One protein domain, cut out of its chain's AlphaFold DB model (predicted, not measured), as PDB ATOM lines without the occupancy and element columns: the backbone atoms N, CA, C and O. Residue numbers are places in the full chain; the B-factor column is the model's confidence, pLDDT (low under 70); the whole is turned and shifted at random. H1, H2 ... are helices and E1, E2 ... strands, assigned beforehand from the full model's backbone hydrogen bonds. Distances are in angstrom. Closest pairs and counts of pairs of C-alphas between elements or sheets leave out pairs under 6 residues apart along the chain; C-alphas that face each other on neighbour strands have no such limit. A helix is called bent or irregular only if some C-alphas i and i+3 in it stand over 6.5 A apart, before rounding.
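This is residues 2 to 74 of the 74 residues of an uncharacterized protein of Smithella sp. SC_K08D17 (UniProt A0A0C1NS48). What does the model look like? A two-stranded hairpin, E1 and E2, has one helix, H1, running lengthwise beside it, nearer to E1 than to E2, and a long tail with no named element follows E2. Residues 58 to 68 of that tail form a loop that sticks out from this loose body and adds to its length. What is it made of? The printed part has 73 residues, with one named helix and two named strands in the order H1, E1, E2; the sheet order is E1 - E2, antiparallel, and the class is mixed, helices and strands, with under half of the residues in named elements. The whole is loose, with a radius of gyration of the C-alphas of 14.7 A, and elongated, spanning 45 by 26 by 21 A.

How do the two strands pair? E1, residues 35 to 41, and E2, residues 46 to 51, form a hairpin of antiparallel neighbours, their directions at 176 degrees. N 37 and O 49 are within hydrogen-bond range at 2.8 A, and so are N 51 and O 35 at 2.7 A. Where is the helix? The closest C-alphas of H1, residues 15 to 31, and E1 are those of Leu 29 and Ser 35, 6.6 A apart, while H1 and E2 are apart. In H1 each O i to N i+4 pair is within hydrogen-bond range. What else pairs with the sheet? Residues 2 to 3 pair antiparallel with residues 46 to 47 of E2.

Where do the strands run? E1 measures 16.7 A from C-alpha 35 to C-alpha 41, and E2 measures 16.8 A from C-alpha 46 to C-alpha 51 at (12.143, 29.332, -2.291). Where does the helix run? H1 measures 24.4 A, from C-alpha 15 at (16.964, 55.500, -5.851) to C-alpha 31 at (23.830, 33.807, 2.905), and is not bent.

How large is it? The two C-alphas farthest apart are those of Asp 14 and Ala 64, 44.8 A. Without residues 58 to 68, which stand free, the body has 62 residues and spans 35 by 22 by 17 A. Is it continuous? The printed part has no cut, and the links H1 to E1 and E1 to E2 are tight, with 3 and 4 residues. Where is confidence low? The mean pLDDT of the printed part is 70.4, and residue 43 and residues 52 to 74 are under 70.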
ATOM      1  N   ILE A   2       4.149  39.680   0.273       80.00
ATOM      2  CA  ILE A   2       3.722  41.030  -0.127       80.00
ATOM      3  C   ILE A   2       4.070  41.964   1.029       80.00
ATOM      4  O   ILE A   2       3.565  41.767   2.129       80.00
ATOM      5  N   CYS A   3       4.908  42.963   0.784       77.81
ATOM      6  CA  CYS A   3       5.362  43.909   1.798       77.81
ATOM      7  C   CYS A   3       4.854  45.316   1.480       77.81
ATOM      8  O   CYS A   3       4.797  45.728   0.317       77.81
ATOM      9  N   ARG A   4       4.485  46.059   2.525       82.62
ATOM     10  CA  ARG A   4       3.979  47.435   2.451       82.62
ATOM     11  C   ARG A   4       4.753  48.319   3.416       82.62
ATOM     12  O   ARG A   4       5.234  47.831   4.434       82.62
ATOM     13  N   GLY A   5       4.846  49.607   3.102       81.00
ATOM     14  CA  GLY A   5       5.400  50.580   4.038       81.00
ATOM     15  C   GLY A   5       4.514  50.702   5.275       81.00
ATOM     16  O   GLY A   5       3.284  50.595   5.177       81.00
ATOM     17  N   ILE A   6       5.143  50.936   6.429       83.62
ATOM     18  CA  ILE A   6       4.443  51.291   7.669       83.62
ATOM     19  C   ILE A   6       3.578  52.525   7.380       83.62
ATOM     20  O   ILE A   6       3.984  53.412   6.627       83.62
ATOM     21  N   ASP A   7       2.343  52.529   7.878       85.69
ATOM     22  CA  ASP A   7       1.354  53.584   7.620       85.69
ATOM     23  C   ASP A   7       1.115  53.891   6.129       85.69
ATOM     24  O   ASP A   7       0.761  55.007   5.752       85.69
ATOM     25  N   ARG A   8       1.294  52.890   5.252       78.00
ATOM     26  CA  ARG A   8       1.175  53.013   3.784       78.00
ATOM     27  C   ARG A   8       2.139  54.026   3.159       78.00
ATOM     28  O   ARG A   8       1.935  54.418   2.006       78.00
ATOM     29  N   GLN A   9       3.189  54.411   3.877       81.81
ATOM     30  CA  GLN A   9       4.234  55.275   3.349       81.81
ATOM     31  C   GLN A   9       4.992  54.594   2.205       81.81
ATOM     32  O   GLN A   9       4.916  53.374   2.006       81.81
ATOM     33  N   LYS A  10       5.718  55.399   1.426       81.00
ATOM     34  CA  LYS A  10       6.621  54.874   0.399       81.00
ATOM     35  C   LYS A  10       7.664  53.979   1.062       81.00
ATOM     36  O   LYS A  10       8.238  54.351   2.078       81.00
ATOM     37  N   ILE A  11       7.904  52.818   0.462       82.62
ATOM     38  CA  ILE A  11       8.914  51.873   0.952       82.62
ATOM     39  C   ILE A  11      10.320  52.377   0.627       82.62
ATOM     40  O   ILE A  11      11.227  52.174   1.420       82.62
ATOM     41  N   PHE A  12      10.465  53.052  -0.517       86.88
ATOM     42  CA  PHE A  12      11.721  53.635  -0.974       86.88
ATOM     43  C   PHE A  12      11.564  55.147  -1.107       86.88
ATOM     44  O   PHE A  12      10.665  55.619  -1.815       86.88
ATOM     45  N   THR A  13      12.415  55.906  -0.420       86.25
ATOM     46  CA  THR A  13      12.395  57.378  -0.474       86.25
ATOM     47  C   THR A  13      13.100  57.920  -1.710       86.25
ATOM     48  O   THR A  13      12.686  58.944  -2.251       86.25
ATOM     49  N   ASP A  14      14.127  57.215  -2.182       88.19
ATOM     50  CA  ASP A  14      14.930  57.573  -3.345       88.19
ATOM     51  C   ASP A  14      15.561  56.332  -4.010       88.19
ATOM     52  O   ASP A  14      15.379  55.187  -3.584       88.19
ATOM     53  N   GLN A  15      16.292  56.560  -5.103       88.06
ATOM     54  CA  GLN A  15      16.964  55.500  -5.851       88.06
ATOM     55  C   GLN A  15      18.114  54.846  -5.065       88.06
ATOM     56  O   GLN A  15      18.386  53.662  -5.264       88.06
ATOM     57  N   ASN A  16      18.789  55.577  -4.176       92.31
ATOM     58  CA  ASN A  16      19.887  55.025  -3.383       92.31
ATOM     59  C   ASN A  16      19.359  54.029  -2.352       92.31
ATOM     60  O   ASN A  16      19.936  52.956  -2.190       92.31
ATOM     61  N   ASP A  17      18.237  54.350  -1.713       88.69
ATOM     62  CA  ASP A  17      17.543  53.462  -0.786       88.69
ATOM     63  C   ASP A  17      17.072  52.175  -1.488       88.69
ATOM     64  O   ASP A  17      17.332  51.062  -1.027       88.69
ATOM     65  N   TYR A  18      16.513  52.308  -2.696       86.31
ATOM     66  CA  TYR A  18      16.158  51.168  -3.547       86.31
ATOM     67  C   TYR A  18      17.361  50.256  -3.860       86.31
ATOM     68  O   TYR A  18      17.286  49.029  -3.733       86.31
ATOM     69  N   LEU A  19      18.497  50.840  -4.258       89.88
ATOM     70  CA  LEU A  19      19.713  50.082  -4.571       89.88
ATOM     71  C   LEU A  19      20.318  49.426  -3.325       89.88
ATOM     72  O   LEU A  19      20.784  48.284  -3.386       89.88
ATOM     73  N   LEU A  20      20.292  50.118  -2.184       91.25
ATOM     74  CA  LEU A  20      20.764  49.586  -0.910       91.25
ATOM     75  C   LEU A  20      19.916  48.392  -0.462       91.25
ATOM     76  O   LEU A  20      20.471  47.377  -0.030       91.25
ATOM     77  N   PHE A  21      18.594  48.485  -0.613       88.50
ATOM     78  CA  PHE A  21      17.678  47.380  -0.359       88.50
ATOM     79  C   PHE A  21      18.009  46.167  -1.231       88.50
ATOM     80  O   PHE A  21      18.190  45.071  -0.701       88.50
ATOM     81  N   LEU A  22      18.170  46.352  -2.546       88.94
ATOM     82  CA  LEU A  22      18.530  45.265  -3.463       88.94
ATOM     83  C   LEU A  22      19.858  44.600  -3.092       88.94
ATOM     84  O   LEU A  22      19.951  43.373  -3.083       88.94
ATOM     85  N   LYS A  23      20.875  45.395  -2.743       91.81
ATOM     86  CA  LYS A  23      22.186  44.880  -2.329       91.81
ATOM     87  C   LYS A  23      22.079  44.020  -1.069       91.81
ATOM     88  O   LYS A  23      22.660  42.937  -1.013       91.81
ATOM     89  N   ARG A  24      21.324  44.483  -0.068       90.44
ATOM     90  CA  ARG A  24      21.088  43.738   1.180       90.44
ATOM     91  C   ARG A  24      20.265  42.477   0.937       90.44
ATOM     92  O   ARG A  24      20.616  41.424   1.456       90.44
ATOM     93  N   LEU A  25      19.221  42.564   0.113       87.75
ATOM     94  CA  LEU A  25      18.398  41.418  -0.259       87.75
ATOM     95  C   LEU A  25      19.238  40.344  -0.960       87.75
ATOM     96  O   LEU A  25      19.176  39.183  -0.575       87.75
ATOM     97  N   ALA A  26      20.070  40.718  -1.933       86.50
ATOM     98  CA  ALA A  26      20.954  39.780  -2.623       86.50
ATOM     99  C   ALA A  26      21.949  39.100  -1.664       86.50
ATOM    100  O   ALA A  26      22.140  37.882  -1.738       86.50
ATOM    101  N   ALA A  27      22.541  39.863  -0.737       87.19
ATOM    102  CA  ALA A  27      23.437  39.319   0.283       87.19
ATOM    103  C   ALA A  27      22.717  38.300   1.183       87.19
ATOM    104  O   ALA A  27      23.189  37.174   1.321       87.19
ATOM    105  N   LEU A  28      21.531  38.649   1.696       86.19
ATOM    106  CA  LEU A  28      20.720  37.772   2.545       86.19
ATOM    107  C   LEU A  28      20.281  36.494   1.826       86.19
ATOM    108  O   LEU A  28      20.325  35.407   2.400       86.19
ATOM    109  N   LEU A  29      19.859  36.595   0.565       84.81
ATOM    110  CA  LEU A  29      19.470  35.427  -0.230       84.81
ATOM    111  C   LEU A  29      20.650  34.476  -0.445       84.81
ATOM    112  O   LEU A  29      20.485  33.260  -0.353       84.81
ATOM    113  N   THR A  30      21.842  35.029  -0.677       83.44
ATOM    114  CA  THR A  30      23.075  34.251  -0.840       83.44
ATOM    115  C   THR A  30      23.467  33.563   0.466       83.44
ATOM    116  O   THR A  30      23.706  32.357   0.478       83.44
ATOM    117  N   GLU A  31      23.476  34.306   1.573       85.06
ATOM    118  CA  GLU A  31      23.830  33.807   2.905       85.06
ATOM    119  C   GLU A  31      22.880  32.696   3.373       85.06
ATOM    120  O   GLU A  31      23.317  31.631   3.809       85.06
ATOM    121  N   THR A  32      21.573  32.899   3.199       81.25
ATOM    122  CA  THR A  32      20.539  31.934   3.612       81.25
ATOM    123  C   THR A  32      20.318  30.803   2.606       81.25
ATOM    124  O   THR A  32      19.491  29.923   2.845       81.25
ATOM    125  N   ARG A  33      21.030  30.810   1.468       83.19
ATOM    126  CA  ARG A  33      20.812  29.895   0.330       83.19
ATOM    127  C   ARG A  33      19.344  29.854  -0.116       83.19
ATOM    128  O   ARG A  33      18.820  28.810  -0.512       83.19
ATOM    129  N   THR A  34      18.676  31.001  -0.053       81.88
ATOM    130  CA  THR A  34      17.283  31.164  -0.468       81.88
ATOM    131  C   THR A  34      17.247  31.581  -1.932       81.88
ATOM    132  O   THR A  34      17.815  32.599  -2.319       81.88
ATOM    133  N   SER A  35      16.563  30.811  -2.775       82.12
ATOM    134  CA  SER A  35      16.383  31.173  -4.184       82.12
ATOM    135  C   SER A  35      15.266  32.211  -4.319       82.12
ATOM    136  O   SER A  35      14.133  31.931  -3.940       82.12
ATOM    137  N   CYS A  36      15.535  33.381  -4.900       81.75
ATOM    138  CA  CYS A  36      14.482  34.307  -5.330       81.75
ATOM    139  C   CYS A  36      14.080  33.974  -6.769       81.75
ATOM    140  O   CYS A  36      14.894  34.091  -7.680       81.75
ATOM    141  N   ILE A  37      12.847  33.508  -6.959       81.81
ATOM    142  CA  ILE A  37      12.331  33.061  -8.262       81.81
ATOM    143  C   ILE A  37      11.733  34.244  -9.032       81.81
ATOM    144  O   ILE A  37      11.839  34.304 -10.253       81.81
ATOM    145  N   ALA A  38      11.112  35.188  -8.322       79.19
ATOM    146  CA  ALA A  38      10.538  36.399  -8.899       79.19
ATOM    147  C   ALA A  38      10.485  37.531  -7.863       79.19
ATOM    148  O   ALA A  38      10.343  37.284  -6.663       79.19
ATOM    149  N   TRP A  39      10.553  38.778  -8.329       83.06
ATOM    150  CA  TRP A  39      10.430  39.978  -7.501       83.06
ATOM    151  C   TRP A  39       9.742  41.105  -8.281       83.06
ATOM    152  O   TRP A  39       9.896  41.211  -9.494       83.06
ATOM    153  N   ALA A  40       8.983  41.950  -7.582       82.94
ATOM    154  CA  ALA A  40       8.396  43.171  -8.128       82.94
ATOM    155  C   ALA A  40       8.471  44.276  -7.072       82.94
ATOM    156  O   ALA A  40       7.732  44.249  -6.089       82.94
ATOM    157  N   LEU A  41       9.384  45.231  -7.257       77.62
ATOM    158  CA  LEU A  41       9.619  46.338  -6.327       77.62
ATOM    159  C   LEU A  41       8.879  47.587  -6.810       77.62
ATOM    160  O   LEU A  41       9.454  48.469  -7.442       77.62
ATOM    161  N   ILE A  42       7.575  47.627  -6.540       75.06
ATOM    162  CA  ILE A  42       6.717  48.791  -6.788       75.06
ATOM    163  C   ILE A  42       6.724  49.642  -5.498       75.06
ATOM    164  O   ILE A  42       6.779  49.065  -4.408       75.06
ATOM    165  N   PRO A  43       6.683  50.992  -5.564       64.06
ATOM    166  CA  PRO A  43       6.841  51.858  -4.385       64.06
ATOM    167  C   PRO A  43       5.918  51.542  -3.196       64.06
ATOM    168  O   PRO A  43       6.285  51.824  -2.054       64.06
ATOM    169  N   ASN A  44       4.742  50.962  -3.460       72.69
ATOM    170  CA  ASN A  44       3.846  50.330  -2.490       72.69
ATOM    171  C   ASN A  44       2.746  49.559  -3.264       72.69
ATOM    172  O   ASN A  44       1.993  50.220  -3.986       72.69
ATOM    173  N   PRO A  45       2.589  48.222  -3.147       76.19
ATOM    174  CA  PRO A  45       3.387  47.231  -2.401       76.19
ATOM    175  C   PRO A  45       4.554  46.632  -3.211       76.19
ATOM    176  O   PRO A  45       4.515  46.656  -4.436       76.19
ATOM    177  N   PHE A  46       5.522  45.979  -2.553       78.88
ATOM    178  CA  PHE A  46       6.460  45.085  -3.249       78.88
ATOM    179  C   PHE A  46       6.180  43.603  -3.004       78.88
ATOM    180  O   PHE A  46       5.658  43.204  -1.964       78.88
ATOM    181  N   HIS A  47       6.565  42.775  -3.973       82.75
ATOM    182  CA  HIS A  47       6.355  41.334  -3.972       82.75
ATOM    183  C   HIS A  47       7.688  40.592  -4.089       82.75
ATOM    184  O   HIS A  47       8.511  40.921  -4.941       82.75
ATOM    185  N   LEU A  48       7.873  39.556  -3.270       84.25
ATOM    186  CA  LEU A  48       8.999  38.621  -3.357       84.25
ATOM    187  C   LEU A  48       8.483  37.184  -3.396       84.25
ATOM    188  O   LEU A  48       7.691  36.781  -2.538       84.25
ATOM    189  N   LEU A  49       8.951  36.402  -4.363       84.00
ATOM    190  CA  LEU A  49       8.729  34.963  -4.440       84.00
ATOM    191  C   LEU A  49      10.040  34.249  -4.124       84.00
ATOM    192  O   LEU A  49      10.942  34.175  -4.959       84.00
ATOM    193  N   LEU A  50      10.134  33.735  -2.902       83.62
ATOM    194  CA  LEU A  50      11.322  33.071  -2.386       83.62
ATOM    195  C   LEU A  50      11.062  31.571  -2.230       83.62
ATOM    196  O   LEU A  50       9.989  31.161  -1.794       83.62
ATOM    197  N   ARG A  51      12.065  30.765  -2.560       78.81
ATOM    198  CA  ARG A  51      12.143  29.332  -2.291       78.81
ATOM    199  C   ARG A  51      13.305  29.110  -1.335       78.81
ATOM    200  O   ARG A  51      14.466  29.195  -1.737       78.81
ATOM    201  N   THR A  52      12.987  28.849  -0.076       67.69
ATOM    202  CA  THR A  52      13.967  28.415   0.921       67.69
ATOM    203  C   THR A  52      14.467  27.010   0.578       67.69
ATOM    204  O   THR A  52      13.754  26.215  -0.040       67.69
ATOM    205  N   GLY A  53      15.714  26.704   0.944       63.16
ATOM    206  CA  GLY A  53      16.220  25.331   0.906       63.16
ATOM    207  C   GLY A  53      15.457  24.413   1.872       63.16
ATOM    208  O   GLY A  53      14.582  24.856   2.612       63.16
ATOM    209  N   ASN A  54      15.813  23.125   1.898       54.81
ATOM    210  CA  ASN A  54      15.125  22.065   2.657       54.81
ATOM    211  C   ASN A  54      15.187  22.204   4.197       54.81
ATOM    212  O   ASN A  54      14.832  21.271   4.910       54.81
ATOM    213  N   VAL A  55      15.672  23.337   4.712       50.28
ATOM    214  CA  VAL A  55      15.719  23.645   6.140       50.28
ATOM    215  C   VAL A  55      14.583  24.624   6.422       50.28
ATOM    216  O   VAL A  55      14.671  25.791   6.033       50.28
ATOM    217  N   PRO A  56      13.484  24.161   7.030       48.38
ATOM    218  CA  PRO A  56      12.394  25.045   7.391       48.38
ATOM    219  C   PRO A  56      12.876  25.978   8.510       48.38
ATOM    220  O   PRO A  56      13.447  25.535   9.506       48.38
ATOM    221  N   ILE A  57      12.662  27.284   8.348       46.12
ATOM    222  CA  ILE A  57      12.830  28.244   9.442       46.12
ATOM    223  C   ILE A  57      11.603  28.063  10.339       46.12
ATOM    224  O   ILE A  57      10.545  28.629  10.071       46.12
ATOM    225  N   VAL A  58      11.719  27.195  11.346       45.53
ATOM    226  CA  VAL A  58      10.664  26.925  12.332       45.53
ATOM    227  C   VAL A  58      11.097  27.503  13.673       45.53
ATOM    228  O   VAL A  58      12.090  27.066  14.250       45.53
ATOM    229  N   PHE A  59      10.331  28.456  14.203       44.59
ATOM    230  CA  PHE A  59      10.323  28.707  15.642       44.59
ATOM    231  C   PHE A  59       9.426  27.646  16.292       44.59
ATOM    232  O   PHE A  59       8.208  27.779  16.278       44.59
ATOM    233  N   GLY A  60      10.036  26.585  16.831       47.03
ATOM    234  CA  GLY A  60       9.360  25.601  17.685       47.03
ATOM    235  C   GLY A  60       9.004  24.260  17.026       47.03
ATOM    236  O   GLY A  60       8.073  24.175  16.238       47.03
ATOM    237  N   THR A  61       9.733  23.223  17.459       41.12
ATOM    238  CA  THR A  61       9.389  21.783  17.535       41.12
ATOM    239  C   THR A  61       8.950  21.027  16.269       41.12
ATOM    240  O   THR A  61       7.913  21.300  15.674       41.12
ATOM    241  N   ASP A  62       9.738  19.993  15.949       49.09
ATOM    242  CA  ASP A  62       9.518  18.921  14.969       49.09
ATOM    243  C   ASP A  62       8.084  18.359  14.896       49.09
ATOM    244  O   ASP A  62       7.481  18.088  15.929       49.09
ATOM    245  N   ILE A  63       7.608  18.076  13.670       41.19
ATOM    246  CA  ILE A  63       6.960  16.820  13.219       41.19
ATOM    247  C   ILE A  63       6.852  16.846  11.677       41.19
ATOM    248  O   ILE A  63       6.672  17.878  11.036       41.19
ATOM    249  N   ALA A  64       7.031  15.668  11.087       36.81
ATOM    250  CA  ALA A  64       7.359  15.399   9.696       36.81
ATOM    251  C   ALA A  64       6.255  15.648   8.639       36.81
ATOM    252  O   ALA A  64       5.064  15.576   8.916       36.81
ATOM    253  N   LYS A  65       6.732  15.736   7.382       37.91
ATOM    254  CA  LYS A  65       6.055  15.473   6.093       37.91
ATOM    255  C   LYS A  65       4.850  16.351   5.739       37.91
ATOM    256  O   LYS A  65       3.761  16.171   6.262       37.91
ATOM    257  N   SER A  66       4.992  17.130   4.666       31.72
ATOM    258  CA  SER A  66       4.095  17.077   3.496       31.72
ATOM    259  C   SER A  66       4.406  18.232   2.549       31.72
ATOM    260  O   SER A  66       4.549  19.379   2.965       31.72
ATOM    261  N   SER A  67       4.496  17.899   1.267       40.50
ATOM    262  CA  SER A  67       4.588  18.783   0.114       40.50
ATOM    263  C   SER A  67       3.512  19.867   0.133       40.50
ATOM    264  O   SER A  67       2.466  19.706  -0.484       40.50
ATOM    265  N   ARG A  68       3.745  20.994   0.800       33.31
ATOM    266  CA  ARG A  68       2.932  22.195   0.610       33.31
ATOM    267  C   ARG A  68       3.818  23.418   0.677       33.31
ATOM    268  O   ARG A  68       4.554  23.614   1.635       33.31
ATOM    269  N   CYS A  69       3.718  24.206  -0.389       37.38
ATOM    270  CA  CYS A  69       4.077  25.612  -0.471       37.38
ATOM    271  C   CYS A  69       3.611  26.321   0.811       37.38
ATOM    272  O   CYS A  69       2.456  26.727   0.932       37.38
ATOM    273  N   GLY A  70       4.488  26.369   1.810       30.61
ATOM    274  CA  GLY A  70       4.269  27.088   3.050       30.61
ATOM    275  C   GLY A  70       4.556  28.547   2.771       30.61
ATOM    276  O   GLY A  70       5.699  28.986   2.859       30.61
ATOM    277  N   ILE A  71       3.524  29.282   2.368       32.84
ATOM    278  CA  ILE A  71       3.541  30.739   2.408       32.84
ATOM    279  C   ILE A  71       3.740  31.097   3.881       32.84
ATOM    280  O   ILE A  71       2.812  30.979   4.677       32.84
ATOM    281  N   LEU A  72       4.969  31.464   4.251       31.08
ATOM    282  CA  LEU A  72       5.251  32.042   5.557       31.08
ATOM    283  C   LEU A  72       4.413  33.322   5.680       31.08
ATOM    284  O   LEU A  72       4.656  34.304   4.976       31.08
ATOM    285  N   HIS A  73       3.399  33.266   6.537       25.62
ATOM    286  CA  HIS A  73       2.743  34.437   7.092       25.62
ATOM    287  C   HIS A  73       3.623  34.955   8.233       25.62
ATOM    288  O   HIS A  73       3.792  34.267   9.238       25.62
ATOM    289  N   PHE A  74       4.154  36.160   8.054       37.12
ATOM    290  CA  PHE A  74       4.477  37.093   9.125       37.12
ATOM    291  C   PHE A  74       3.822  38.422   8.760       37.12
ATOM    292  O   PHE A  74       3.890  38.783   7.559       37.12
TER     293      PHE A  74